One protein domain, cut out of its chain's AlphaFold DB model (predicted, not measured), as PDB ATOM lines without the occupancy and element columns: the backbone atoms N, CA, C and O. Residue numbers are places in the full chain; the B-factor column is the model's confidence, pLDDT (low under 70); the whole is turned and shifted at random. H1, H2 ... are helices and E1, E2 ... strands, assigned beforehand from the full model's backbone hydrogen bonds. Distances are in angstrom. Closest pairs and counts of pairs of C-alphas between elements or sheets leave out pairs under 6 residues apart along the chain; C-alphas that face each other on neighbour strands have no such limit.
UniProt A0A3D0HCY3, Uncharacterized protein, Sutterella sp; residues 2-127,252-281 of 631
ATOM      1  N   ASP A   2      53.585 -10.104  22.622       49.50
ATOM      2  CA  ASP A   2      53.680  -8.915  21.756       49.50
ATOM      3  C   ASP A   2      53.583  -9.197  20.250       49.50
ATOM      4  O   ASP A   2      52.893  -8.476  19.542       49.50
ATOM      5  N   ALA A   3      54.178 -10.285  19.747       47.53
ATOM      6  CA  ALA A   3      54.056 -10.661  18.331       47.53
ATOM      7  C   ALA A   3      52.620 -11.063  17.939       47.53
ATOM      8  O   ALA A   3      52.165 -10.758  16.840       47.53
ATOM      9  N   PHE A   4      51.889 -11.708  18.856       48.06
ATOM     10  CA  PHE A   4      50.485 -12.072  18.656       48.06
ATOM     11  C   PHE A   4      49.585 -10.835  18.691       48.06
ATOM     12  O   PHE A   4      48.752 -10.669  17.805       48.06
ATOM     13  N   LEU A   5      49.790  -9.940  19.665       45.06
ATOM     14  CA  LEU A   5      49.060  -8.675  19.744       45.06
ATOM     15  C   LEU A   5      49.349  -7.792  18.523       45.06
ATOM     16  O   LEU A   5      48.412  -7.279  17.927       45.06
ATOM     17  N   ASN A   6      50.601  -7.688  18.072       58.28
ATOM     18  CA  ASN A   6      50.956  -6.930  16.868       58.28
ATOM     19  C   ASN A   6      50.346  -7.518  15.591       58.28
ATOM     20  O   ASN A   6      49.834  -6.766  14.764       58.28
ATOM     21  N   ALA A   7      50.367  -8.843  15.422       58.09
ATOM     22  CA  ALA A   7      49.727  -9.500  14.283       58.09
ATOM     23  C   ALA A   7      48.200  -9.318  14.307       58.09
ATOM     24  O   ALA A   7      47.599  -9.049  13.270       58.09
ATOM     25  N   LEU A   8      47.585  -9.391  15.491       52.50
ATOM     26  CA  LEU A   8      46.164  -9.126  15.689       52.50
ATOM     27  C   LEU A   8      45.812  -7.669  15.360       52.50
ATOM     28  O   LEU A   8      44.881  -7.442  14.594       52.50
ATOM     29  N   TYR A   9      46.572  -6.698  15.872       60.69
ATOM     30  CA  TYR A   9      46.373  -5.280  15.570       60.69
ATOM     31  C   TYR A   9      46.583  -4.982  14.089       60.69
ATOM     32  O   TYR A   9      45.806  -4.239  13.510       60.69
ATOM     33  N   THR A  10      47.573  -5.608  13.450       66.94
ATOM     34  CA  THR A  10      47.836  -5.438  12.015       66.94
ATOM     35  C   THR A  10      46.711  -6.040  11.172       66.94
ATOM     36  O   THR A  10      46.263  -5.425  10.209       66.94
ATOM     37  N   TYR A  11      46.203  -7.219  11.540       66.19
ATOM     38  CA  TYR A  11      45.051  -7.827  10.873       66.19
ATOM     39  C   TYR A  11      43.776  -6.985  11.050       66.19
ATOM     40  O   TYR A  11      43.049  -6.753  10.086       66.19
ATOM     41  N   GLN A  12      43.528  -6.478  12.261       61.28
ATOM     42  CA  GLN A  12      42.388  -5.608  12.569       61.28
ATOM     43  C   GLN A  12      42.487  -4.244  11.872       61.28
ATOM     44  O   GLN A  12      41.476  -3.734  11.391       61.28
ATOM     45  N   ASP A  13      43.692  -3.682  11.770       66.38
ATOM     46  CA  ASP A  13      43.972  -2.455  11.025       66.38
ATOM     47  C   ASP A  13      43.726  -2.658   9.525       66.38
ATOM     48  O   ASP A  13      43.018  -1.876   8.897       66.38
ATOM     49  N   LEU A  14      44.206  -3.771   8.955       67.19
ATOM     50  CA  LEU A  14      43.973  -4.143   7.555       67.19
ATOM     51  C   LEU A  14      42.492  -4.366   7.233       67.19
ATOM     52  O   LEU A  14      42.036  -3.966   6.163       67.19
ATOM     53  N   ALA A  15      41.742  -4.974   8.149       63.50
ATOM     54  CA  ALA A  15      40.335  -5.299   7.951       63.50
ATOM     55  C   ALA A  15      39.366  -4.147   8.312       63.50
ATOM     56  O   ALA A  15      38.167  -4.266   8.062       63.50
ATOM     57  N   GLY A  16      39.859  -3.038   8.883       64.75
ATOM     58  CA  GLY A  16      39.079  -1.865   9.306       64.75
ATOM     59  C   GLY A  16      39.310  -0.588   8.485       64.75
ATOM     60  O   GLY A  16      38.924   0.490   8.943       64.75
ATOM     61  N   LYS A  17      39.955  -0.676   7.311       78.31
ATOM     62  CA  LYS A  17      40.367   0.494   6.501       78.31
ATOM     63  C   LYS A  17      39.228   1.229   5.797       78.31
ATOM     64  O   LYS A  17      39.402   2.378   5.397       78.31
ATOM     65  N   GLU A  18      38.081   0.583   5.622       85.44
ATOM     66  CA  GLU A  18      36.918   1.213   5.003       85.44
ATOM     67  C   GLU A  18      36.124   2.008   6.037       85.44
ATOM     68  O   GLU A  18      35.870   1.541   7.150       85.44
ATOM     69  N   ALA A  19      35.717   3.221   5.661       88.38
ATOM     70  CA  ALA A  19      34.877   4.034   6.522       88.38
ATOM     71  C   ALA A  19      33.510   3.361   6.706       88.38
ATOM     72  O   ALA A  19      32.878   2.977   5.716       88.38
ATOM     73  N   PRO A  20      33.025   3.233   7.951       92.19
ATOM     74  CA  PRO A  20      31.726   2.647   8.188       92.19
ATOM     75  C   PRO A  20      30.648   3.578   7.643       92.19
ATOM     76  O   PRO A  20      30.743   4.804   7.734       92.19
ATOM     77  N   ARG A  21      29.606   2.996   7.067       95.12
ATOM     78  CA  ARG A  21      28.483   3.733   6.504       95.12
ATOM     79  C   ARG A  21      27.333   3.715   7.499       95.12
ATOM     80  O   ARG A  21      26.955   2.657   7.991       95.12
ATOM     81  N   ILE A  22      26.760   4.884   7.764       95.50
ATOM     82  CA  ILE A  22      25.550   5.010   8.569       95.50
ATOM     83  C   ILE A  22      24.406   5.430   7.655       95.50
ATOM     84  O   ILE A  22      24.514   6.431   6.946       95.50
ATOM     85  N   THR A  23      23.321   4.661   7.657       96.12
ATOM     86  CA  THR A  23      22.129   4.924   6.839       96.12
ATOM     87  C   THR A  23      20.849   4.781   7.645       96.12
ATOM     88  O   THR A  23      20.872   4.372   8.806       96.12
ATOM     89  N   ASP A  24      19.732   5.144   7.009       95.19
ATOM     90  CA  ASP A  24      18.376   4.848   7.481       95.19
ATOM     91  C   ASP A  24      18.116   5.353   8.905       95.19
ATOM     92  O   ASP A  24      17.518   4.664   9.727       95.19
ATOM     93  N   ILE A  25      18.611   6.562   9.202       96.69
ATOM     94  CA  ILE A  25      18.410   7.208  10.500       96.69
ATOM     95  C   ILE A  25      16.992   7.778  10.552       96.69
ATOM     96  O   ILE A  25      16.727   8.908  10.134       96.69
ATOM     97  N   GLU A  26      16.078   6.978  11.072       96.44
ATOM     98  CA  GLU A  26      14.653   7.263  11.133       96.44
ATOM     99  C   GLU A  26      14.241   7.679  12.543       96.44
ATOM    100  O   GLU A  26      14.634   7.058  13.532       96.44
ATOM    101  N   LEU A  27      13.393   8.704  12.631       96.25
ATOM    102  CA  LEU A  27      12.781   9.160  13.876       96.25
ATOM    103  C   LEU A  27      11.275   8.937  13.810       96.25
ATOM    104  O   LEU A  27      10.604   9.450  12.909       96.25
ATOM    105  N   GLY A  28      10.721   8.201  14.769       94.81
ATOM    106  CA  GLY A  28       9.308   7.861  14.686       94.81
ATOM    107  C   GLY A  28       8.753   7.033  15.828       94.81
ATOM    108  O   GLY A  28       9.343   6.936  16.901       94.81
ATOM    109  N   VAL A  29       7.572   6.465  15.594       91.50
ATOM    110  CA  VAL A  29       6.915   5.513  16.498       91.50
ATOM    111  C   VAL A  29       7.190   4.102  16.004       91.50
ATOM    112  O   VAL A  29       6.839   3.809  14.858       91.50
ATOM    113  N   PRO A  30       7.735   3.215  16.848       90.88
ATOM    114  CA  PRO A  30       7.906   1.824  16.471       90.88
ATOM    115  C   PRO A  30       6.541   1.128  16.404       90.88
ATOM    116  O   PRO A  30       5.720   1.228  17.322       90.88
ATOM    117  N   ARG A  31       6.292   0.395  15.320       89.88
ATOM    118  CA  ARG A  31       5.130  -0.479  15.144       89.88
ATOM    119  C   ARG A  31       5.595  -1.899  14.859       89.88
ATOM    120  O   ARG A  31       6.286  -2.089  13.866       89.88
ATOM    121  N   PRO A  32       5.226  -2.890  15.686       87.31
ATOM    122  CA  PRO A  32       5.560  -4.275  15.394       87.31
ATOM    123  C   PRO A  32       4.982  -4.691  14.040       87.31
ATOM    124  O   PRO A  32       3.794  -4.480  13.781       87.31
ATOM    125  N   LYS A  33       5.802  -5.315  13.199       90.12
ATOM    126  CA  LYS A  33       5.358  -5.913  11.942       90.12
ATOM    127  C   LYS A  33       4.423  -7.090  12.232       90.12
ATOM    128  O   LYS A  33       4.682  -7.847  13.179       90.12
ATOM    129  N   PRO A  34       3.365  -7.303  11.432       89.88
ATOM    130  CA  PRO A  34       2.504  -8.472  11.574       89.88
ATOM    131  C   PRO A  34       3.314  -9.776  11.551       89.88
ATOM    132  O   PRO A  34       4.159  -9.972  10.684       89.88
ATOM    133  N   GLY A  35       3.075 -10.661  12.523       88.56
ATOM    134  CA  GLY A  35       3.762 -11.955  12.626       88.56
ATOM    135  C   GLY A  35       5.214 -11.907  13.125       88.56
ATOM    136  O   GLY A  35       5.810 -12.966  13.312       88.56
ATOM    137  N   SER A  36       5.776 -10.722  13.377       86.75
ATOM    138  CA  SER A  36       7.129 -10.584  13.930       86.75
ATOM    139  C   SER A  36       7.198 -10.951  15.415       86.75
ATOM    140  O   SER A  36       6.186 -10.995  16.124       86.75
ATOM    141  N   SER A  37       8.416 -11.209  15.901       81.00
ATOM    142  CA  SER A  37       8.642 -11.524  17.315       81.00
ATOM    143  C   SER A  37       8.554 -10.288  18.217       81.00
ATOM    144  O   SER A  37       8.237 -10.415  19.401       81.00
ATOM    145  N   GLY A  38       8.804  -9.099  17.653       80.06
ATOM    146  CA  GLY A  38       8.895  -7.835  18.381       80.06
ATOM    147  C   GLY A  38      10.108  -7.770  19.310       80.06
ATOM    148  O   GLY A  38      10.053  -7.073  20.321       80.06
ATOM    149  N   THR A  39      11.172  -8.528  19.020       77.00
ATOM    150  CA  THR A  39      12.356  -8.633  19.892       77.00
ATOM    151  C   THR A  39      13.611  -7.997  19.302       77.00
ATOM    152  O   THR A  39      14.535  -7.696  20.055       77.00
ATOM    153  N   ALA A  40      13.635  -7.749  17.990       82.44
ATOM    154  CA  ALA A  40      14.750  -7.111  17.294       82.44
ATOM    155  C   ALA A  40      14.316  -5.793  16.622       82.44
ATOM    156  O   ALA A  40      13.149  -5.666  16.252       82.44
ATOM    157  N   PRO A  41      15.211  -4.805  16.427       87.38
ATOM    158  CA  PRO A  41      14.900  -3.555  15.720       87.38
ATOM    159  C   PRO A  41      14.235  -3.735  14.344       87.38
ATOM    160  O   PRO A  41      13.391  -2.930  13.947       87.38
ATOM    161  N   GLU A  42      14.586  -4.795  13.620       88.50
ATOM    162  CA  GLU A  42      14.058  -5.131  12.295       88.50
ATOM    163  C   GLU A  42      12.600  -5.606  12.323       88.50
ATOM    164  O   GLU A  42      11.912  -5.533  11.300       88.50
ATOM    165  N   ASP A  43      12.113  -6.048  13.486       88.56
ATOM    166  CA  ASP A  43      10.724  -6.466  13.694       88.56
ATOM    167  C   ASP A  43       9.750  -5.279  13.702       88.56
ATOM    168  O   ASP A  43       8.538  -5.483  13.745       88.56
ATOM    169  N   PHE A  44      10.251  -4.041  13.667       90.31
ATOM    170  CA  PHE A  44       9.437  -2.836  13.762       90.31
ATOM    171  C   PHE A  44       9.484  -2.013  12.475       90.31
ATOM    172  O   PHE A  44      10.537  -1.831  11.867       90.31
ATOM    173  N   ASP A  45       8.341  -1.464  12.081       94.06
ATOM    174  CA  ASP A  45       8.254  -0.338  11.157       94.06
ATOM    175  C   ASP A  45       8.299   0.968  11.950       94.06
ATOM    176  O   ASP A  45       7.683   1.084  13.012       94.06
ATOM    177  N   ILE A  46       9.024   1.963  11.442       95.31
ATOM    178  CA  ILE A  46       9.113   3.274  12.082       95.31
ATOM    179  C   ILE A  46       8.158   4.219  11.369       95.31
ATOM    180  O   ILE A  46       8.430   4.676  10.263       95.31
ATOM    181  N   ILE A  47       7.026   4.523  12.007       95.44
ATOM    182  CA  ILE A  47       6.106   5.543  11.492       95.44
ATOM    183  C   ILE A  47       6.740   6.915  11.748       95.44
ATOM    184  O   ILE A  47       6.903   7.260  12.926       95.44
ATOM    185  N   PRO A  48       7.058   7.713  10.709       96.25
ATOM    186  CA  PRO A  48       7.710   9.005  10.884       96.25
ATOM    187  C   PRO A  48       6.938   9.918  11.838       96.25
ATOM    188  O   PRO A  48       5.714  10.042  11.758       96.25
ATOM    189  N   ALA A  49       7.659  10.571  12.746       93.56
ATOM    190  CA  ALA A  49       7.080  11.562  13.646       93.56
ATOM    191  C   ALA A  49       7.311  12.984  13.117       93.56
ATOM    192  O   ALA A  49       8.388  13.301  12.626       93.56
ATOM    193  N   GLY A  50       6.311  13.857  13.267       95.50
ATOM    194  CA  GLY A  50       6.455  15.296  12.998       95.50
ATOM    195  C   GLY A  50       6.972  16.103  14.195       95.50
ATOM    196  O   GLY A  50       7.274  17.285  14.054       95.50
ATOM    197  N   ASP A  51       7.045  15.482  15.374       95.69
ATOM    198  CA  ASP A  51       7.473  16.099  16.626       95.69
ATOM    199  C   ASP A  51       8.093  15.080  17.595       95.69
ATOM    200  O   ASP A  51       7.879  13.863  17.505       95.69
ATOM    201  N   ILE A  52       8.843  15.604  18.563       93.44
ATOM    202  CA  ILE A  52       9.271  14.868  19.752       93.44
ATOM    203  C   ILE A  52       8.467  15.392  20.936       93.44
ATOM    204  O   ILE A  52       8.511  16.576  21.263       93.44
ATOM    205  N   LYS A  53       7.733  14.499  21.599       92.19
ATOM    206  CA  LYS A  53       7.048  14.805  22.856       92.19
ATOM    207  C   LYS A  53       7.807  14.117  23.989       92.19
ATOM    208  O   LYS A  53       8.007  12.902  23.889       92.19
ATOM    209  N   PRO A  54       8.244  14.825  25.045       89.25
ATOM    210  CA  PRO A  54       8.918  14.174  26.162       89.25
ATOM    211  C   PRO A  54       8.077  13.027  26.736       89.25
ATOM    212  O   PRO A  54       6.857  13.160  26.844       89.25
ATOM    213  N   PHE A  55       8.722  11.909  27.081       84.62
ATOM    214  CA  PHE A  55       8.082  10.672  27.573       84.62
ATOM    215  C   PHE A  55       7.113   9.980  26.600       84.62
ATOM    216  O   PHE A  55       6.391   9.067  26.998       84.62
ATOM    217  N   SER A  56       7.067  10.389  25.332       85.06
ATOM    218  CA  SER A  56       6.320   9.635  24.323       85.06
ATOM    219  C   SER A  56       7.133   8.448  23.806       85.06
ATOM    220  O   SER A  56       8.359   8.437  23.875       85.06
ATOM    221  N   ASN A  57       6.445   7.442  23.265       83.25
ATOM    222  CA  ASN A  57       7.084   6.273  22.660       83.25
ATOM    223  C   ASN A  57       7.653   6.626  21.275       83.25
ATOM    224  O   ASN A  57       7.073   6.300  20.234       83.25
ATOM    225  N   ARG A  58       8.747   7.389  21.275       90.12
ATOM    226  CA  ARG A  58       9.517   7.755  20.089       90.12
ATOM    227  C   ARG A  58      10.838   7.006  20.114       90.12
ATOM    228  O   ARG A  58      11.415   6.789  21.177       90.12
ATOM    229  N   VAL A  59      11.321   6.630  18.940       92.38
ATOM    230  CA  VAL A  59      12.604   5.952  18.773       92.38
ATOM    231  C   VAL A  59      13.409   6.594  17.658       92.38
ATOM    232  O   VAL A  59      12.848   7.193  16.737       92.38
ATOM    233  N   VAL A  60      14.723   6.423  17.748       94.25
ATOM    234  CA  VAL A  60      15.645   6.554  16.628       94.25
ATOM    235  C   VAL A  60      16.081   5.152  16.213       94.25
ATOM    236  O   VAL A  60      16.559   4.383  17.051       94.25
ATOM    237  N   ARG A  61      15.884   4.805  14.941       94.88
ATOM    238  CA  ARG A  61      16.413   3.584  14.318       94.88
ATOM    239  C   ARG A  61      17.479   3.977  13.308       94.88
ATOM    240  O   ARG A  61      17.331   5.009  12.672       94.88
ATOM    241  N   PHE A  62      18.549   3.202  13.194       95.38
ATOM    242  CA  PHE A  62      19.611   3.452  12.221       95.38
ATOM    243  C   PHE A  62      20.381   2.180  11.887       95.38
ATOM    244  O   PHE A  62      20.452   1.250  12.694       95.38
ATOM    245  N   ASN A  63      21.002   2.182  10.712       94.62
ATOM    246  CA  ASN A  63      21.853   1.108  10.225       94.62
ATOM    247  C   ASN A  63      23.321   1.513  10.319       94.62
ATOM    248  O   ASN A  63      23.702   2.600   9.884       94.62
ATOM    249  N   VAL A  64      24.148   0.621  10.863       92.81
ATOM    250  CA  VAL A  64      25.609   0.723  10.821       92.81
ATOM    251  C   VAL A  64      26.127  -0.394   9.928       92.81
ATOM    252  O   VAL A  64      26.005  -1.567  10.276       92.81
ATOM    253  N   THR A  65      26.698  -0.033   8.781       93.12
ATOM    254  CA  THR A  65      27.297  -0.967   7.827       93.12
ATOM    255  C   THR A  65      28.812  -0.830   7.829       93.12
ATOM    256  O   THR A  65      29.344   0.250   7.582       93.12
ATOM    257  N   GLY A  66      29.528  -1.924   8.058       89.38
ATOM    258  CA  GLY A  66      30.983  -1.942   7.951       89.38
ATOM    259  C   GLY A  66      31.590  -3.248   8.435       89.38
ATOM    260  O   GLY A  66      30.884  -4.233   8.647       89.38
ATOM    261  N   LYS A  67      32.913  -3.257   8.592       85.00
ATOM    262  CA  LYS A  67      33.672  -4.387   9.135       85.00
ATOM    263  C   LYS A  67      34.482  -3.931  10.337       85.00
ATOM    264  O   LYS A  67      34.956  -2.794  10.352       85.00
ATOM    265  N   ASN A  68      34.651  -4.810  11.325       79.38
ATOM    266  CA  ASN A  68      35.439  -4.529  12.534       79.38
ATOM    267  C   ASN A  68      35.067  -3.195  13.204       79.38
ATOM    268  O   ASN A  68      35.936  -2.379  13.531       79.38
ATOM    269  N   ILE A  69      33.765  -2.942  13.368       82.56
ATOM    270  CA  ILE A  69      33.284  -1.764  14.094       82.56
ATOM    271  C   ILE A  69      33.670  -1.918  15.560       82.56
ATOM    272  O   ILE A  69      33.248  -2.856  16.233       82.56
ATOM    273  N   LEU A  70      34.471  -0.976  16.042       79.00
ATOM    274  CA  LEU A  70      34.916  -0.929  17.421       79.00
ATOM    275  C   LEU A  70      33.905  -0.190  18.295       79.00
ATOM    276  O   LEU A  70      33.541  -0.689  19.346       79.00
ATOM    277  N   TRP A  71      33.426   0.983  17.881       83.06
ATOM    278  CA  TRP A  71      32.486   1.768  18.685       83.06
ATOM    279  C   TRP A  71      31.378   2.345  17.822       83.06
ATOM    280  O   TRP A  71      31.644   2.809  16.717       83.06
ATOM    281  N   THR A  72      30.163   2.424  18.365       87.12
ATOM    282  CA  THR A  72      29.139   3.335  17.848       87.12
ATOM    283  C   THR A  72      28.684   4.269  18.951       87.12
ATOM    284  O   THR A  72      28.332   3.829  20.042       87.12
ATOM    285  N   HIS A  73      28.672   5.562  18.661       89.25
ATOM    286  CA  HIS A  73      28.214   6.603  19.562       89.25
ATOM    287  C   HIS A  73      26.959   7.258  18.995       89.25
ATOM    288  O   HIS A  73      26.925   7.629  17.821       89.25
ATOM    289  N   LEU A  74      25.953   7.426  19.846       91.00
ATOM    290  CA  LEU A  74      24.757   8.206  19.570       91.00
ATOM    291  C   LEU A  74      24.888   9.572  20.245       91.00
ATOM    292  O   LEU A  74      25.190   9.660  21.434       91.00
ATOM    293  N   TYR A  75      24.635  10.620  19.474       92.94
ATOM    294  CA  TYR A  75      24.677  12.013  19.890       92.94
ATOM    295  C   TYR A  75      23.266  12.566  19.812       92.94
ATOM    296  O   TYR A  75      22.714  12.647  18.719       92.94
ATOM    297  N   GLU A  76      22.695  12.980  20.935       93.56
ATOM    298  CA  GLU A  76      21.489  13.806  20.911       93.56
ATOM    299  C   GLU A  76      21.897  15.277  20.905       93.56
ATOM    300  O   GLU A  76      22.741  15.694  21.706       93.56
ATOM    301  N   TYR A  77      21.309  16.070  20.013       94.50
ATOM    302  CA  TYR A  77      21.595  17.496  19.929       94.50
ATOM    303  C   TYR A  77      20.339  18.325  19.702       94.50
ATOM    304  O   TYR A  77      19.434  17.895  18.988       94.50
ATOM    305  N   SER A  78      20.329  19.554  20.219       93.50
ATOM    306  CA  SER A  78      19.411  20.584  19.744       93.50
ATOM    307  C   SER A  78      20.058  21.455  18.676       93.50
ATOM    308  O   SER A  78      21.238  21.803  18.736       93.50
ATOM    309  N   GLN A  79      19.290  21.791  17.648       92.94
ATOM    310  CA  GLN A  79      19.716  22.651  16.558       92.94
ATOM    311  C   GLN A  79      19.237  24.079  16.810       92.94
ATOM    312  O   GLN A  79      18.036  24.339  16.920       92.94
ATOM    313  N   ARG A  80      20.185  25.018  16.849       88.88
ATOM    314  CA  ARG A  80      19.915  26.457  16.967       88.88
ATOM    315  C   ARG A  80      20.626  27.171  15.825       88.88
ATOM    316  O   ARG A  80      21.848  27.276  15.810       88.88
ATOM    317  N   GLY A  81      19.849  27.612  14.837       87.38
ATOM    318  CA  GLY A  81      20.400  28.053  13.558       87.38
ATOM    319  C   GLY A  81      21.102  26.894  12.846       87.38
ATOM    320  O   GLY A  81      20.488  25.859  12.569       87.38
ATOM    321  N   THR A  82      22.384  27.073  12.557       85.50
ATOM    322  CA  THR A  82      23.238  26.078  11.896       85.50
ATOM    323  C   THR A  82      24.055  25.234  12.874       85.50
ATOM    324  O   THR A  82      24.613  24.212  12.479       85.50
ATOM    325  N   ASP A  83      24.092  25.634  14.143       88.00
ATOM    326  CA  ASP A  83      24.865  24.981  15.191       88.00
ATOM    327  C   ASP A  83      24.084  23.839  15.846       88.00
ATOM    328  O   ASP A  83      22.863  23.920  16.035       88.00
ATOM    329  N   ARG A  84      24.813  22.799  16.264       92.94
ATOM    330  CA  ARG A  84      24.269  21.655  17.006       92.94
ATOM    331  C   ARG A  84      24.809  21.659  18.433       92.94
ATOM    332  O   ARG A  84      26.011  21.531  18.630       92.94
ATOM    333  N   TYR A  85      23.944  21.783  19.430       93.44
ATOM    334  CA  TYR A  85      24.300  21.772  20.847       93.44
ATOM    335  C   TYR A  85      24.037  20.382  21.416       93.44
ATOM    336  O   TYR A  85      22.894  19.938  21.466       93.44
ATOM    337  N   LEU A  86      25.091  19.680  21.821       93.06
ATOM    338  CA  LEU A  86      25.010  18.308  22.303       93.06
ATOM    339  C   LEU A  86      24.393  18.252  23.700       93.06
ATOM    340  O   LEU A  86      24.871  18.902  24.631       93.06
ATOM    341  N   HIS A  87      23.379  17.414  23.870       89.88
ATOM    342  CA  HIS A  87      22.818  17.090  25.180       89.88
ATOM    343  C   HIS A  87      23.575  15.931  25.816       89.88
ATOM    344  O   HIS A  87      24.036  16.035  26.953       89.88
ATOM    345  N   TYR A  88      23.762  14.844  25.071       88.44
ATOM    346  CA  TYR A  88      24.577  13.732  25.533       88.44
ATOM    347  C   TYR A  88      25.227  12.955  24.392       88.44
ATOM    348  O   TYR A  88      24.759  12.959  23.252       88.44
ATOM    349  N   VAL A  89      26.304  12.264  24.755       86.94
ATOM    350  CA  VAL A  89      26.999  11.275  23.936       86.94
ATOM    351  C   VAL A  89      26.895   9.939  24.646       86.94
ATOM    352  O   VAL A  89      27.293   9.816  25.806       86.94
ATOM    353  N   GLN A  90      26.350   8.943  23.963       85.06
ATOM    354  CA  GLN A  90      26.160   7.612  24.513       85.06
ATOM    355  C   GLN A  90      26.860   6.575  23.645       85.06
ATOM    356  O   GLN A  90      26.605   6.499  22.444       85.06
ATOM    357  N   LEU A  91      27.671   5.722  24.267       82.56
ATOM    358  CA  LEU A  91      28.104   4.482  23.638       82.56
ATOM    359  C   LEU A  91      26.899   3.547  23.444       82.56
ATOM    360  O   LEU A  91      26.197   3.194  24.397       82.56
ATOM    361  N   VAL A  92      26.659   3.139  22.202       79.81
ATOM    362  CA  VAL A  92      25.600   2.196  21.844       79.81
ATOM    363  C   VAL A  92      26.171   0.787  21.862       79.81
ATOM    364  O   VAL A  92      27.260   0.536  21.355       79.81
ATOM    365  N   THR A  93      25.429  -0.140  22.459       68.69
ATOM    366  CA  THR A  93      25.759  -1.566  22.463       68.69
ATOM    367  C   THR A  93      24.542  -2.351  21.995       68.69
ATOM    368  O   THR A  93      23.420  -2.050  22.410       68.69
ATOM    369  N   ASP A  94      24.750  -3.343  21.130       66.25
ATOM    370  CA  ASP A  94      23.700  -4.302  20.795       66.25
ATOM    371  C   ASP A  94      23.502  -5.255  21.982       66.25
ATOM    372  O   ASP A  94      24.398  -6.015  22.358       66.25
ATOM    373  N   GLN A  95      22.335  -5.175  22.623       58.19
ATOM    374  CA  GLN A  95      21.997  -6.031  23.759       58.19
ATOM    375  C   GLN A  95      21.270  -7.316  23.355       58.19
ATOM    376  O   GLN A  95      21.103  -8.194  24.203       58.19
ATOM    377  N   THR A  96      20.871  -7.471  22.088       54.19
ATOM    378  CA  THR A  96      20.149  -8.665  21.621       54.19
ATOM    379  C   THR A  96      21.006  -9.930  21.744       54.19
ATOM    380  O   THR A  96      20.489 -11.003  22.067       54.19
ATOM    381  N   ASP A  97      22.332  -9.797  21.632       52.25
ATOM    382  CA  ASP A  97      23.281 -10.905  21.776       52.25
ATOM    383  C   ASP A  97      23.659 -11.236  23.240       52.25
ATOM    384  O   ASP A  97      24.136 -12.343  23.501       52.25
ATOM    385  N   LYS A  98      23.346 -10.387  24.241       50.66
ATOM    386  CA  LYS A  98      23.561 -10.728  25.672       50.66
ATOM    387  C   LYS A  98      22.749 -11.959  26.107       50.66
ATOM    388  O   LYS A  98      23.180 -12.710  26.980       50.66
ATOM    389  N   ASN A  99      21.620 -12.228  25.447       44.66
ATOM    390  CA  ASN A  99      20.802 -13.419  25.693       44.66
ATOM    391  C   ASN A  99      21.352 -14.705  25.038       44.66
ATOM    392  O   ASN A  99      20.872 -15.796  25.356       44.66
ATOM    393  N   ARG A 100      22.374 -14.628  24.167       47.59
ATOM    394  CA  ARG A 100      23.026 -15.821  23.588       47.59
ATOM    395  C   ARG A 100      24.042 -16.488  24.520       47.59
ATOM    396  O   ARG A 100      24.405 -17.639  24.277       47.59
ATOM    397  N   GLY A 101      24.405 -15.846  25.635       43.53
ATOM    398  CA  GLY A 101      25.375 -16.329  26.632       43.53
ATOM    399  C   GLY A 101      25.035 -17.637  27.368       43.53
ATOM    400  O   GLY A 101      25.788 -18.045  28.246       43.53
ATOM    401  N   LYS A 102      23.946 -18.341  27.023       46.69
ATOM    402  CA  LYS A 102      23.746 -19.740  27.460       46.69
ATOM    403  C   LYS A 102      24.640 -20.737  26.710       46.69
ATOM    404  O   LYS A 102      24.809 -21.859  27.175       46.69
ATOM    405  N   ARG A 103      25.218 -20.348  25.572       46.03
ATOM    406  CA  ARG A 103      26.349 -21.040  24.943       46.03
ATOM    407  C   ARG A 103      27.560 -20.150  25.197       46.03
ATOM    408  O   ARG A 103      27.552 -19.010  24.749       46.03
ATOM    409  N   GLY A 104      28.519 -20.614  25.993       42.28
ATOM    410  CA  GLY A 104      29.693 -19.818  26.360       42.28
ATOM    411  C   GLY A 104      30.390 -19.202  25.137       42.28
ATOM    412  O   GLY A 104      30.248 -19.727  24.027       42.28
ATOM    413  N   PRO A 105      31.122 -18.090  25.314       42.31
ATOM    414  CA  PRO A 105      31.846 -17.467  24.215       42.31
ATOM    415  C   PRO A 105      32.798 -18.494  23.589       42.31
ATOM    416  O   PRO A 105      33.549 -19.165  24.296       42.31
ATOM    417  N   THR A 106      32.766 -18.640  22.264       46.91
ATOM    418  CA  THR A 106      33.668 -19.553  21.543       46.91
ATOM    419  C   THR A 106      35.122 -19.077  21.602       46.91
ATOM    420  O   THR A 106      36.028 -19.882  21.402       46.91
ATOM    421  N   ASN A 107      35.368 -17.798  21.920       46.16
ATOM    422  CA  ASN A 107      36.685 -17.279  22.295       46.16
ATOM    423  C   ASN A 107      36.607 -16.011  23.178       46.16
ATOM    424  O   ASN A 107      35.578 -15.341  23.252       46.16
ATOM    425  N   VAL A 108      37.730 -15.637  23.797       40.62
ATOM    426  CA  VAL A 108      37.865 -14.435  24.647       40.62
ATOM    427  C   VAL A 108      37.497 -13.132  23.916       40.62
ATOM    428  O   VAL A 108      36.902 -12.249  24.528       40.62
ATOM    429  N   PHE A 109      37.747 -13.014  22.608       39.22
ATOM    430  CA  PHE A 109      37.431 -11.803  21.829       39.22
ATOM    431  C   PHE A 109      35.927 -11.520  21.741       39.22
ATOM    432  O   PHE A 109      35.503 -10.381  21.922       39.22
ATOM    433  N   SER A 110      35.105 -12.559  21.574       43.38
ATOM    434  CA  SER A 110      33.639 -12.439  21.597       43.38
ATOM    435  C   SER A 110      33.061 -12.000  22.948       43.38
ATOM    436  O   SER A 110      31.914 -11.570  23.004       43.38
ATOM    437  N   SER A 111      33.841 -12.083  24.033       39.31
ATOM    438  CA  SER A 111      33.408 -11.653  25.369       39.31
ATOM    439  C   SER A 111      33.717 -10.183  25.686       39.31
ATOM    440  O   SER A 111      33.141  -9.644  26.630       39.31
ATOM    441  N   ILE A 112      34.592  -9.534  24.904       37.72
ATOM    442  CA  ILE A 112      35.094  -8.172  25.168       37.72
ATOM    443  C   ILE A 112      34.840  -7.167  24.035       37.72
ATOM    444  O   ILE A 112      34.889  -5.964  24.288       37.72
ATOM    445  N   SER A 113      34.551  -7.619  22.810       42.25
ATOM    446  CA  SER A 113      34.230  -6.725  21.691       42.25
ATOM    447  C   SER A 113      32.728  -6.416  21.629       42.25
ATOM    448  O   SER A 113      31.914  -7.333  21.764       42.25
ATOM    449  N   PRO A 114      32.323  -5.155  21.395       46.09
ATOM    450  CA  PRO A 114      30.930  -4.843  21.113       46.09
ATOM    451  C   PRO A 114      30.487  -5.561  19.835       46.09
ATOM    452  O   PRO A 114      31.210  -5.630  18.843       46.09
ATOM    453  N   VAL A 115      29.297  -6.150  19.914       55.88
ATOM    454  CA  VAL A 115      28.767  -7.178  19.014       55.88
ATOM    455  C   VAL A 115      28.271  -6.585  17.690       55.88
ATOM    456  O   VAL A 115      27.110  -6.724  17.322       55.88
ATOM    457  N   TYR A 116      29.126  -5.867  16.967       65.19
ATOM    458  CA  TYR A 116      28.816  -5.456  15.602       65.19
ATOM    459  C   TYR A 116      29.159  -6.597  14.657       65.19
ATOM    460  O   TYR A 116      30.297  -7.066  14.616       65.19
ATOM    461  N   ARG A 117      28.166  -7.066  13.899       67.12
ATOM    462  CA  ARG A 117      28.416  -8.038  12.834       67.12
ATOM    463  C   ARG A 117      29.072  -7.316  11.668       67.12
ATOM    464  O   ARG A 117      28.654  -6.210  11.326       67.12
ATOM    465  N   ASP A 118      30.044  -7.965  11.033       78.62
ATOM    466  CA  ASP A 118      30.470  -7.552   9.700       78.62
ATOM    467  C   ASP A 118      29.238  -7.509   8.781       78.62
ATOM    468  O   ASP A 118      28.405  -8.419   8.787       78.62
ATOM    469  N   GLY A 119      29.110  -6.434   8.007       85.25
ATOM    470  CA  GLY A 119      27.894  -6.126   7.258       85.25
ATOM    471  C   GLY A 119      27.052  -5.076   7.975       85.25
ATOM    472  O   GLY A 119      27.599  -4.125   8.527       85.25
ATOM    473  N   THR A 120      25.727  -5.203   7.909       89.81
ATOM    474  CA  THR A 120      24.790  -4.210   8.459       89.81
ATOM    475  C   THR A 120      24.222  -4.673   9.795       89.81
ATOM    476  O   THR A 120      23.654  -5.758   9.889       89.81
ATOM    477  N   THR A 121      24.333  -3.817  10.806       88.56
ATOM    478  CA  THR A 121      23.669  -3.962  12.105       88.56
ATOM    479  C   THR A 121      22.611  -2.868  12.245       88.56
ATOM    480  O   THR A 121      22.949  -1.682  12.172       88.56
ATOM    481  N   THR A 122      21.348  -3.247  12.455       89.94
ATOM    482  CA  THR A 122      20.266  -2.299  12.761       89.94
ATOM    483  C   THR A 122      20.213  -2.069  14.259       89.94
ATOM    484  O   THR A 122      20.201  -3.010  15.050       89.94
ATOM    485  N   LEU A 123      20.129  -0.812  14.669       88.94
ATOM    486  CA  LEU A 123      20.004  -0.432  16.068       88.94
ATOM    487  C   LEU A 123      18.782   0.454  16.256       88.94
ATOM    488  O   LEU A 123      18.409   1.221  15.371       88.94
ATOM    489  N   MET A 124      18.163   0.355  17.430       88.44
ATOM    490  CA  MET A 124      17.021   1.177  17.810       88.44
ATOM    491  C   MET A 124      17.168   1.644  19.256       88.44
ATOM    492  O   MET A 124      17.528   0.866  20.141       88.44
ATOM    493  N   ARG A 125      16.888   2.925  19.501       87.00
ATOM    494  CA  ARG A 125      16.988   3.558  20.821       87.00
ATOM    495  C   ARG A 125      15.756   4.415  21.088       87.00
ATOM    496  O   ARG A 125      15.307   5.132  20.202       87.00
ATOM    497  N   GLY A 126      15.234   4.365  22.312       86.19
ATOM    498  CA  GLY A 126      14.176   5.273  22.757       86.19
ATOM    499  C   GLY A 126      14.651   6.726  22.824       86.19
ATOM    500  O   GLY A 126      15.782   6.994  23.228       86.19
ATOM    501  N   ILE A 127      13.771   7.645  22.441       87.12
ATOM    502  CA  ILE A 127      13.953   9.095  22.515       87.12
ATOM    503  C   ILE A 127      13.174   9.599  23.725       87.12
ATOM    504  O   ILE A 127      11.947   9.531  23.753       87.12
ATOM    505  N   PRO A 252      13.355  22.212  26.043       89.94
ATOM    506  CA  PRO A 252      12.359  23.271  25.901       89.94
ATOM    507  C   PRO A 252      11.469  23.120  24.659       89.94
ATOM    508  O   PRO A 252      11.923  22.714  23.590       89.94
ATOM    509  N   GLU A 253      10.194  23.485  24.798       92.12
ATOM    510  CA  GLU A 253       9.239  23.478  23.689       92.12
ATOM    511  C   GLU A 253       9.704  24.392  22.547       92.12
ATOM    512  O   GLU A 253      10.215  25.488  22.771       92.12
ATOM    513  N   GLY A 254       9.541  23.922  21.310       92.75
ATOM    514  CA  GLY A 254       9.983  24.617  20.103       92.75
ATOM    515  C   GLY A 254      11.450  24.386  19.726       92.75
ATOM    516  O   GLY A 254      11.800  24.623  18.567       92.75
ATOM    517  N   GLU A 255      12.301  23.876  20.628       93.69
ATOM    518  CA  GLU A 255      13.648  23.445  20.235       93.69
ATOM    519  C   GLU A 255      13.572  22.307  19.216       93.69
ATOM    520  O   GLU A 255      12.673  21.473  19.260       93.69
ATOM    521  N   LYS A 256      14.514  22.268  18.273       95.62
ATOM    522  CA  LYS A 256      14.591  21.206  17.267       95.62
ATOM    523  C   LYS A 256      15.652  20.206  17.689       95.62
ATOM    524  O   LYS A 256      16.812  20.592  17.770       95.62
ATOM    525  N   ILE A 257      15.286  18.955  17.934       95.38
ATOM    526  CA  ILE A 257      16.230  17.896  18.309       95.38
ATOM    527  C   ILE A 257      16.542  17.032  17.091       95.38
ATOM    528  O   ILE A 257      15.648  16.718  16.307       95.38
ATOM    529  N   GLY A 258      17.799  16.623  16.953       95.12
ATOM    530  CA  GLY A 258      18.219  15.564  16.043       95.12
ATOM    531  C   GLY A 258      19.207  14.610  16.701       95.12
ATOM    532  O   GLY A 258      19.629  14.802  17.844       95.12
ATOM    533  N   TYR A 259      19.578  13.584  15.941       94.75
ATOM    534  CA  TYR A 259      20.489  12.538  16.368       94.75
ATOM    535  C   TYR A 259      21.632  12.386  15.375       94.75
ATOM    536  O   TYR A 259      21.422  12.253  14.171       94.75
ATOM    537  N   GLY A 260      22.857  12.427  15.888       93.38
ATOM    538  CA  GLY A 260      24.059  12.051  15.159       93.38
ATOM    539  C   GLY A 260      24.473  10.644  15.556       93.38
ATOM    540  O   GLY A 260      24.394  10.281  16.727       93.38
ATOM    541  N   VAL A 261      24.937   9.852  14.604       93.44
ATOM    542  CA  VAL A 261      25.509   8.532  14.857       93.44
ATOM    543  C   VAL A 261      26.915   8.528  14.287       93.44
ATOM    544  O   VAL A 261      27.112   8.849  13.115       93.44
ATOM    545  N   MET A 262      27.884   8.165  15.121       92.06
ATOM    546  CA  MET A 262      29.266   7.959  14.706       92.06
ATOM    547  C   MET A 262      29.643   6.510  14.939       92.06
ATOM    548  O   MET A 262      29.550   6.044  16.072       92.06
ATOM    549  N   ALA A 263      30.099   5.827  13.899       91.06
ATOM    550  CA  ALA A 263      30.725   4.520  14.026       91.06
ATOM    551  C   ALA A 263      32.229   4.654  13.781       91.06
ATOM    552  O   ALA A 263      32.652   5.417  12.913       91.06
ATOM    553  N   GLN A 264      33.034   3.916  14.536       88.06
ATOM    554  CA  GLN A 264      34.487   3.891  14.416       88.06
ATOM    555  C   GLN A 264      34.960   2.450  14.267       88.06
ATOM    556  O   GLN A 264      34.559   1.594  15.055       88.06
ATOM    557  N   THR A 265      35.820   2.181  13.287       85.12
ATOM    558  CA  THR A 265      36.461   0.870  13.102       85.12
ATOM    559  C   THR A 265      37.631   0.677  14.068       85.12
ATOM    560  O   THR A 265      38.128   1.635  14.666       85.12
ATOM    561  N   MET A 266      38.122  -0.558  14.193       80.00
ATOM    562  CA  MET A 266      39.360  -0.868  14.928       80.00
ATOM    563  C   MET A 266      40.576  -0.060  14.434       80.00
ATOM    564  O   MET A 266      41.425   0.298  15.244       80.00
ATOM    565  N   ALA A 267      40.627   0.285  13.140       78.44
ATOM    566  CA  ALA A 267      41.674   1.116  12.527       78.44
ATOM    567  C   ALA A 267      41.513   2.626  12.818       78.44
ATOM    568  O   ALA A 267      42.274   3.460  12.335       78.44
ATOM    569  N   GLY A 268      40.478   3.014  13.569       82.81
ATOM    570  CA  GLY A 268      40.206   4.408  13.910       82.81
ATOM    571  C   GLY A 268      39.490   5.216  12.829       82.81
ATOM    572  O   GLY A 268      39.249   6.408  13.037       82.81
ATOM    573  N   ILE A 269      39.098   4.589  11.715       87.56
ATOM    574  CA  ILE A 269      38.323   5.249  10.664       87.56
ATOM    575  C   ILE A 269      36.899   5.477  11.163       87.56
ATOM    576  O   ILE A 269      36.260   4.571  11.697       87.56
ATOM    577  N   LYS A 270      36.405   6.706  10.999       90.62
ATOM    578  CA  LYS A 270      35.094   7.132  11.492       90.62
ATOM    579  C   LYS A 270      34.133   7.363  10.337       90.62
ATOM    580  O   LYS A 270      34.498   7.959   9.330       90.62
ATOM    581  N   GLY A 271      32.894   6.950  10.535       90.94
ATOM    582  CA  GLY A 271      31.756   7.295   9.697       90.94
ATOM    583  C   GLY A 271      30.740   8.077  10.508       90.94
ATOM    584  O   GLY A 271      30.594   7.834  11.707       90.94
ATOM    585  N   TRP A 272      30.027   8.993   9.854       92.31
ATOM    586  CA  TRP A 272      28.965   9.783  10.473       92.31
ATOM    587  C   TRP A 272      27.672   9.712   9.670       92.31
ATOM    588  O   TRP A 272      27.689   9.682   8.442       92.31
ATOM    589  N   GLY A 273      26.552   9.760  10.381       93.00
ATOM    590  CA  GLY A 273      25.241  10.040   9.817       93.00
ATOM    591  C   GLY A 273      24.433  10.908  10.775       93.00
ATOM    592  O   GLY A 273      24.620  10.844  11.990       93.00
ATOM    593  N   PHE A 274      23.543  11.736  10.232       93.44
ATOM    594  CA  PHE A 274      22.669  12.611  11.009       93.44
ATOM    595  C   PHE A 274      21.218  12.407  10.591       93.44
ATOM    596  O   PHE A 274      20.924  12.256   9.407       93.44
ATOM    597  N   SER A 275      20.315  12.413  11.565       95.06
ATOM    598  CA  SER A 275      18.880  12.395  11.319       95.06
ATOM    599  C   SER A 275      18.383  13.754  10.819       95.06
ATOM    600  O   SER A 275      19.036  14.790  10.975       95.06
ATOM    601  N   ASN A 276      17.141  13.770  10.335       94.62
ATOM    602  CA  ASN A 276      16.353  15.000  10.313       94.62
ATOM    603  C   ASN A 276      16.160  15.537  11.741       94.62
ATOM    604  O   ASN A 276      16.242  14.783  12.713       94.62
ATOM    605  N   VAL A 277      15.872  16.832  11.869       95.44
ATOM    606  CA  VAL A 277      15.522  17.435  13.160       95.44
ATOM    607  C   VAL A 277      14.015  17.575  13.316       95.44
ATOM    608  O   VAL A 277      13.322  17.964  12.376       95.44
ATOM    609  N   LEU A 278      13.513  17.300  14.516       96.44
ATOM    610  CA  LEU A 278      12.099  17.409  14.858       96.44
ATOM    611  C   LEU A 278      11.892  18.453  15.958       96.44
ATOM    612  O   LEU A 278      12.672  18.490  16.911       96.44
ATOM    613  N   PRO A 279      10.854  19.301  15.863       96.56
ATOM    614  CA  PRO A 279      10.518  20.222  16.936       96.56
ATOM    615  C   PRO A 279      10.018  19.459  18.166       96.56
ATOM    616  O   PRO A 279       9.248  18.500  18.059       96.56
ATOM    617  N   VAL A 280      10.409  19.932  19.341       95.06
ATOM    618  CA  VAL A 280       9.858  19.484  20.613       95.06
ATOM    619  C   VAL A 280       8.501  20.134  20.808       95.06
ATOM    620  O   VAL A 280       8.368  21.355  20.710       95.06
ATOM    621  N   ARG A 281       7.490  19.320  21.102       94.88
ATOM    622  CA  ARG A 281       6.147  19.783  21.454       94.88
ATOM    623  C   ARG A 281       5.742  19.194  22.784       94.88
ATOM    624  O   ARG A 281       5.887  17.992  23.009       94.88
TER     625      ARG A 281
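What this domain is: This is residues 2 to 127 and 252 to 281 of the 631 residues of an uncharacterized protein of Sutterella sp (UniProt A0A3D0HCY3). Two strongly twisted sheets of four strands, E2 E1 E3 E6 and E5 E4 E7 E8, lie partly face to face as a sandwich, their strands crossed at 47 degrees. Residues 2 to 8 of H1 stick out at one end, and the stretch between E5 and E6, with the short helices H2 and H3, loops away from the sheets, residues 102 to 110 standing free. The printed part has 156 residues, with three named helices and eight named strands in the order H1 E1 E2 E3 E4 E5 H2 H3 E6 E7 E8; both sheets are antiparallel and the class is mixed, helices and strands. It is only just compact, close to loose, with a radius of gyration of the C-alphas of 17.5 A, and flat, spanning 56 by 41 by 20 A.

How they stand to each other: A tight link joins H1, residues 2 to 15, to E1, residues 21 to 32, which bends by 91 degrees at residue 29. E1 and E2, residues 44 to 48, form a hairpin, with N 29 and O 47 2.9 A apart. E1 is also the antiparallel neighbour of E3, residues 58 to 66, with N 23 and O 63 3.1 A apart. E3 has E6, residues 119 to 127, as its other antiparallel neighbour, with N 62 and O 123 2.9 A apart. In the second sheet E4, residues 69 to 80, and E5, residues 83 to 92, form a hairpin, with N 74 and O 90 2.8 A apart. E4 is antiparallel to E7, residues 256 to 265, with N 73 and O 262 2.8 A apart. E7 and E8, residues 270 to 274, form a hairpin, with N 261 and O 273 2.8 A apart. Across the sandwich, the closest C-alphas of E1 and E8 are those of Ile 22 and Gly 273, 5.2 A apart. H1 only grazes the second sheet, with its residues 12 to 15. H2, residues 96 to 100, and H3, residues 108 to 112, are apart and on neither sheet. O i to N i+4 pairs are within hydrogen-bond range throughout H1, but 0 of 1 in H2 and in H3, where O i to N i+3 gives 1 of 2 and 2 of 2.

Where its parts are: H1 begins at C-alpha 2 (53.680, -8.915, 21.756) and is 19.5 A long. E1 is 25.9 A, E3 26.5 A, E4 31.4 A and E7 30.2 A. E8 ends at C-alpha 274 (22.669, 12.611, 11.009).

The domain as a whole: The C-alphas of Ala 3 and Arg 281, the two farthest apart, are 56.8 A apart. Residues 128 to 251 are not printed; C-alphas 127 and 252 are 14.7 A apart across the cut. The link E1 to E2 is long. The pLDDT is under 70 at residues 2 to 16 and 93 to 117.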